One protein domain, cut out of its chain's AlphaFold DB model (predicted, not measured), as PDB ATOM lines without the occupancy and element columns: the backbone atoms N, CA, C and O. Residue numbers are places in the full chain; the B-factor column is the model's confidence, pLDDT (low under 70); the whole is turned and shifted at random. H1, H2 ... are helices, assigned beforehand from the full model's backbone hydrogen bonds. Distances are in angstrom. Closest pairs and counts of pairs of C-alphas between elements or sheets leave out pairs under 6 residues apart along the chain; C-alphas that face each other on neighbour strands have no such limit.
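AT A GLANCE: This is residues 8 to 57 of the 277 residues of an uncharacterized protein of Peptococcaceae bacterium BRH_c4a (UniProt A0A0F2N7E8). What does the model look like? It has little regular structure: looped chain makes most of a small body, with two short helices, H1 and H2, near each other. Residues 8 to 20 loop into H1, and residues 25 to 48 make a wide loop from H1 round to H2. What are its figures? The 50 printed residues, 12 of them in named elements, are all helix by class with no named strand, compact with a radius of gyration of the C-alphas of 9.6 A, and span 26 by 23 by 16 A.

IN THESE COORDINATES: Where is H1? Residues 21 to 24, from C-alpha 21 at (-1.193, 33.929, 22.721), 5.4 A long. Where is H2? Residues 49 to 56, 9.9 A long, ending at C-alpha 56 at (-1.442, 44.940, 29.023).

HOW THE PARTS SIT: Do H1 and H2 touch? They are close but not clearly touching; their closest C-alphas, of Ala 23 and Phe 53, are 7.4 A apart. What of their backbones? In H2 every O i to N i+4 pair is within hydrogen-bond range; H1 is too short for such a pair.

THE WHOLE: How large is it? The two C-alphas farthest apart, of Lys 16 and Asp 38, are 25.7 A apart. Is it continuous? The printed part has no cut, and the H1 to H2 link of 24 residues is long. Where is pLDDT under 70? At residues 8 to 9, 43 to 46 and 57.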
ATOM      1  N   GLY A   8      11.390  39.662  11.337       61.97
ATOM      2  CA  GLY A   8      10.926  39.631   9.942       61.97
ATOM      3  C   GLY A   8       9.959  38.493   9.583       61.97
ATOM      4  O   GLY A   8       9.437  38.484   8.475       61.97
ATOM      5  N   GLN A   9       9.712  37.538  10.484       67.06
ATOM      6  CA  GLN A   9       8.795  36.406  10.272       67.06
ATOM      7  C   GLN A   9       7.463  36.571  11.024       67.06
ATOM      8  O   GLN A   9       6.585  35.715  10.918       67.06
ATOM      9  N   CYS A  10       7.290  37.652  11.792       77.81
ATOM     10  CA  CYS A  10       6.078  37.902  12.568       77.81
ATOM     11  C   CYS A  10       5.298  39.106  12.026       77.81
ATOM     12  O   CYS A  10       5.568  40.257  12.372       77.81
ATOM     13  N   GLU A  11       4.267  38.812  11.236       74.25
ATOM     14  CA  GLU A  11       3.409  39.803  10.566       74.25
ATOM     15  C   GLU A  11       2.574  40.669  11.526       74.25
ATOM     16  O   GLU A  11       2.143  41.755  11.158       74.25
ATOM     17  N   ILE A  12       2.344  40.219  12.764       73.75
ATOM     18  CA  ILE A  12       1.500  40.940  13.738       73.75
ATOM     19  C   ILE A  12       2.299  41.750  14.758       73.75
ATOM     20  O   ILE A  12       1.740  42.212  15.753       73.75
ATOM     21  N   THR A  13       3.614  41.875  14.591       79.00
ATOM     22  CA  THR A  13       4.434  42.617  15.555       79.00
ATOM     23  C   THR A  13       3.954  44.067  15.626       79.00
ATOM     24  O   THR A  13       3.948  44.770  14.620       79.00
ATOM     25  N   GLY A  14       3.527  44.514  16.810       72.06
ATOM     26  CA  GLY A  14       2.984  45.863  17.004       72.06
ATOM     27  C   GLY A  14       1.533  46.071  16.538       72.06
ATOM     28  O   GLY A  14       1.054  47.199  16.603       72.06
ATOM     29  N   HIS A  15       0.820  45.024  16.103       78.94
ATOM     30  CA  HIS A  15      -0.641  45.070  15.938       78.94
ATOM     31  C   HIS A  15      -1.358  45.088  17.300       78.94
ATOM     32  O   HIS A  15      -0.788  44.688  18.309       78.94
ATOM     33  N   LYS A  16      -2.647  45.461  17.317       80.12
ATOM     34  CA  LYS A  16      -3.513  45.442  18.519       80.12
ATOM     35  C   LYS A  16      -3.586  44.077  19.229       80.12
ATOM     36  O   LYS A  16      -3.820  44.011  20.437       80.12
ATOM     37  N   ASP A  17      -3.374  43.004  18.469       80.38
ATOM     38  CA  ASP A  17      -3.392  41.622  18.951       80.38
ATOM     39  C   ASP A  17      -2.014  41.171  19.476       80.38
ATOM     40  O   ASP A  17      -1.858  40.026  19.885       80.38
ATOM     41  N   CYS A  18      -0.997  42.042  19.433       82.88
ATOM     42  CA  CYS A  18       0.318  41.846  20.035       82.88
ATOM     43  C   CYS A  18       0.396  42.656  21.345       82.88
ATOM     44  O   CYS A  18       0.172  43.866  21.304       82.88
ATOM     45  N   PRO A  19       0.731  42.044  22.493       85.94
ATOM     46  CA  PRO A  19       1.152  40.654  22.695       85.94
ATOM     47  C   PRO A  19       0.018  39.643  22.458       85.94
ATOM     48  O   PRO A  19      -1.116  39.854  22.874       85.94
ATOM     49  N   CYS A  20       0.337  38.541  21.775       87.06
ATOM     50  CA  CYS A  20      -0.636  37.509  21.406       87.06
ATOM     51  C   CYS A  20      -0.515  36.272  22.304       87.06
ATOM     52  O   CYS A  20       0.301  36.235  23.224       87.06
ATOM     53  N   VAL A  21      -1.269  35.210  21.994       88.44
ATOM     54  CA  VAL A  21      -1.193  33.929  22.721       88.44
ATOM     55  C   VAL A  21       0.244  33.418  22.872       88.44
ATOM     56  O   VAL A  21       0.609  32.958  23.943       88.44
ATOM     57  N   LEU A  22       1.096  33.585  21.856       90.00
ATOM     58  CA  LEU A  22       2.481  33.111  21.905       90.00
ATOM     59  C   LEU A  22       3.313  33.796  22.993       90.00
ATOM     60  O   LEU A  22       4.204  33.169  23.543       90.00
ATOM     61  N   ALA A  23       3.021  35.060  23.319       89.06
ATOM     62  CA  ALA A  23       3.702  35.769  24.402       89.06
ATOM     63  C   ALA A  23       3.428  35.120  25.766       89.06
ATOM     64  O   ALA A  23       4.339  34.991  26.571       89.06
ATOM     65  N   ASN A  24       2.190  34.669  25.985       88.44
ATOM     66  CA  ASN A  24       1.786  33.997  27.219       88.44
ATOM     67  C   ASN A  24       2.355  32.578  27.346       88.44
ATOM     68  O   ASN A  24       2.448  32.070  28.452       88.44
ATOM     69  N   LEU A  25       2.696  31.934  26.225       88.75
ATOM     70  CA  LEU A  25       3.182  30.550  26.186       88.75
ATOM     71  C   LEU A  25       4.711  30.443  26.140       88.75
ATOM     72  O   LEU A  25       5.229  29.357  25.901       88.75
ATOM     73  N   GLU A  26       5.422  31.565  26.267       88.75
ATOM     74  CA  GLU A  26       6.867  31.651  26.025       88.75
ATOM     75  C   GLU A  26       7.274  31.190  24.607       88.75
ATOM     76  O   GLU A  26       8.352  30.656  24.360       88.75
ATOM     77  N   GLU A  27       6.388  31.376  23.629       89.25
ATOM     78  CA  GLU A  27       6.557  30.965  22.228       89.25
ATOM     79  C   GLU A  27       6.667  32.170  21.282       89.25
ATOM     80  O   GLU A  27       6.491  32.045  20.064       89.25
ATOM     81  N   CYS A  28       6.912  33.371  21.820       88.75
ATOM     82  CA  CYS A  28       7.017  34.580  21.014       88.75
ATOM     83  C   CYS A  28       8.130  34.429  19.969       88.75
ATOM     84  O   CYS A  28       9.234  34.019  20.293       88.75
ATOM     85  N   LEU A  29       7.887  34.805  18.711       84.62
ATOM     86  CA  LEU A  29       8.919  34.722  17.666       84.62
ATOM     87  C   LEU A  29       9.884  35.919  17.667       84.62
ATOM     88  O   LEU A  29      10.913  35.870  17.000       84.62
ATOM     89  N   VAL A  30       9.548  37.001  18.378       85.12
ATOM     90  CA  VAL A  30      10.199  38.318  18.222       85.12
ATOM     91  C   VAL A  30      10.840  38.844  19.502       85.12
ATOM     92  O   VAL A  30      11.716  39.697  19.431       85.12
ATOM     93  N   CYS A  31      10.407  38.389  20.673       86.31
ATOM     94  CA  CYS A  31      10.877  38.940  21.934       86.31
ATOM     95  C   CYS A  31      11.645  37.887  22.727       86.31
ATOM     96  O   CYS A  31      11.035  36.942  23.213       86.31
ATOM     97  N   SER A  32      12.953  38.099  22.889       85.50
ATOM     98  CA  SER A  32      13.859  37.216  23.635       85.50
ATOM     99  C   SER A  32      13.405  36.994  25.085       85.50
ATOM    100  O   SER A  32      13.372  35.860  25.549       85.50
ATOM    101  N   HIS A  33      12.927  38.033  25.778       87.12
ATOM    102  CA  HIS A  33      12.374  37.870  27.131       87.12
ATOM    103  C   HIS A  33      11.127  36.980  27.163       87.12
ATOM    104  O   HIS A  33      11.019  36.093  28.000       87.12
ATOM    105  N   LEU A  34      10.210  37.147  26.203       87.12
ATOM    106  CA  LEU A  34       9.029  36.280  26.051       87.12
ATOM    107  C   LEU A  34       9.355  34.933  25.387       87.12
ATOM    108  O   LEU A  34       8.451  34.197  25.009       87.12
ATOM    109  N   GLN A  35      10.635  34.642  25.180       84.44
ATOM    110  CA  GLN A  35      11.160  33.330  24.819       84.44
ATOM    111  C   GLN A  35      11.861  32.661  26.013       84.44
ATOM    112  O   GLN A  35      12.394  31.564  25.843       84.44
ATOM    113  N   GLY A  36      11.884  33.314  27.184       80.94
ATOM    114  CA  GLY A  36      12.568  32.846  28.391       80.94
ATOM    115  C   GLY A  36      14.053  33.221  28.469       80.94
ATOM    116  O   GLY A  36      14.765  32.677  29.305       80.94
ATOM    117  N   LEU A  37      14.543  34.117  27.603       82.88
ATOM    118  CA  LEU A  37      15.939  34.568  27.615       82.88
ATOM    119  C   LEU A  37      16.141  35.753  28.575       82.88
ATOM    120  O   LEU A  37      15.268  36.610  28.751       82.88
ATOM    121  N   ASP A  38      17.331  35.822  29.164       83.75
ATOM    122  CA  ASP A  38      17.760  36.840  30.129       83.75
ATOM    123  C   ASP A  38      18.257  38.143  29.476       83.75
ATOM    124  O   ASP A  38      18.415  39.158  30.153       83.75
ATOM    125  N   PHE A  39      18.430  38.157  28.153       84.31
ATOM    126  CA  PHE A  39      18.799  39.339  27.372       84.31
ATOM    127  C   PHE A  39      17.732  39.716  26.335       84.31
ATOM    128  O   PHE A  39      16.843  38.939  25.985       84.31
ATOM    129  N   CYS A  40      17.859  40.932  25.802       83.31
ATOM    130  CA  CYS A  40      17.003  41.476  24.755       83.31
ATOM    131  C   CYS A  40      17.783  41.583  23.436       83.31
ATOM    132  O   CYS A  40      18.691  42.402  23.331       83.31
ATOM    133  N   ASP A  41      17.408  40.786  22.428       78.62
ATOM    134  CA  ASP A  41      17.932  40.879  21.049       78.62
ATOM    135  C   ASP A  41      16.797  41.130  20.030       78.62
ATOM    136  O   ASP A  41      16.844  40.737  18.861       78.62
ATOM    137  N   CYS A  42      15.701  41.767  20.469       74.88
ATOM    138  CA  CYS A  42      14.619  42.140  19.560       74.88
ATOM    139  C   CYS A  42      15.074  43.287  18.652       74.88
ATOM    140  O   CYS A  42      15.493  44.344  19.125       74.88
ATOM    141  N   ARG A  43      14.856  43.157  17.341       66.81
ATOM    142  CA  ARG A  43      14.964  44.291  16.408       66.81
ATOM    143  C   ARG A  43      13.666  45.098  16.428       66.81
ATOM    144  O   ARG A  43      12.748  44.843  15.650       66.81
ATOM    145  N   TRP A  44      13.567  46.017  17.385       66.62
ATOM    146  CA  TRP A  44      12.407  46.883  17.597       66.62
ATOM    147  C   TRP A  44      12.176  47.825  16.414       66.62
ATOM    148  O   TRP A  44      13.110  48.467  15.945       66.62
ATOM    149  N   THR A  45      10.927  47.968  15.971       60.38
ATOM    150  CA  THR A  45      10.569  48.976  14.959       60.38
ATOM    151  C   THR A  45       9.613  50.053  15.471       60.38
ATOM    152  O   THR A  45       9.505  51.084  14.815       60.38
ATOM    153  N   LYS A  46       8.940  49.856  16.625       68.69
ATOM    154  CA  LYS A  46       8.027  50.844  17.251       68.69
ATOM    155  C   LYS A  46       7.952  50.730  18.784       68.69
ATOM    156  O   LYS A  46       8.560  51.530  19.478       68.69
ATOM    157  N   ASN A  47       7.236  49.725  19.304       74.06
ATOM    158  CA  ASN A  47       6.965  49.553  20.740       74.06
ATOM    159  C   ASN A  47       7.574  48.264  21.298       74.06
ATOM    160  O   ASN A  47       7.671  47.253  20.594       74.06
ATOM    161  N   CYS A  48       7.920  48.293  22.587       84.50
ATOM    162  CA  CYS A  48       8.471  47.141  23.282       84.50
ATOM    163  C   CYS A  48       7.388  46.095  23.615       84.50
ATOM    164  O   CYS A  48       6.601  46.285  24.534       84.50
ATOM    165  N   VAL A  49       7.352  44.974  22.887       85.88
ATOM    166  CA  VAL A  49       6.437  43.832  23.098       85.88
ATOM    167  C   VAL A  49       6.501  43.301  24.532       85.88
ATOM    168  O   VAL A  49       5.458  42.978  25.085       85.88
ATOM    169  N   TYR A  50       7.686  43.237  25.147       88.12
ATOM    170  CA  TYR A  50       7.821  42.781  26.535       88.12
ATOM    171  C   TYR A  50       7.173  43.757  27.519       88.12
ATOM    172  O   TYR A  50       6.351  43.356  28.332       88.12
ATOM    173  N   ILE A  51       7.479  45.051  27.398       86.81
ATOM    174  CA  ILE A  51       6.879  46.098  28.235       86.81
ATOM    175  C   ILE A  51       5.359  46.103  28.048       86.81
ATOM    176  O   ILE A  51       4.619  46.070  29.028       86.81
ATOM    177  N   ASN A  52       4.886  46.037  26.800       85.81
ATOM    178  CA  ASN A  52       3.463  45.915  26.510       85.81
ATOM    179  C   ASN A  52       2.867  44.663  27.158       85.81
ATOM    180  O   ASN A  52       1.798  44.749  27.733       85.81
ATOM    181  N   PHE A  53       3.543  43.517  27.128       88.25
ATOM    182  CA  PHE A  53       3.076  42.303  27.798       88.25
ATOM    183  C   PHE A  53       2.913  42.471  29.310       88.25
ATOM    184  O   PHE A  53       1.863  42.122  29.847       88.25
ATOM    185  N   ILE A  54       3.899  43.069  29.979       86.75
ATOM    186  CA  ILE A  54       3.841  43.329  31.423       86.75
ATOM    187  C   ILE A  54       2.704  44.303  31.779       86.75
ATOM    188  O   ILE A  54       2.035  44.115  32.797       86.75
ATOM    189  N   HIS A  55       2.456  45.320  30.946       82.31
ATOM    190  CA  HIS A  55       1.419  46.328  31.195       82.31
ATOM    191  C   HIS A  55       0.006  45.894  30.793       82.31
ATOM    192  O   HIS A  55      -0.940  46.164  31.526       82.31
ATOM    193  N   ASP A  56      -0.145  45.249  29.637       75.69
ATOM    194  CA  ASP A  56      -1.442  44.940  29.023       75.69
ATOM    195  C   ASP A  56      -2.128  43.771  29.750       75.69
ATOM    196  O   ASP A  56      -3.341  43.625  29.641       75.69
ATOM    197  N   LYS A  57      -1.374  42.947  30.512       61.47
ATOM    198  CA  LYS A  57      -1.851  41.768  31.277       61.47
ATOM    199  C   LYS A  57      -2.977  41.007  30.566       61.47
ATOM    200  O   LYS A  57      -3.902  40.519  31.217       61.47
TER     201      LYS A  57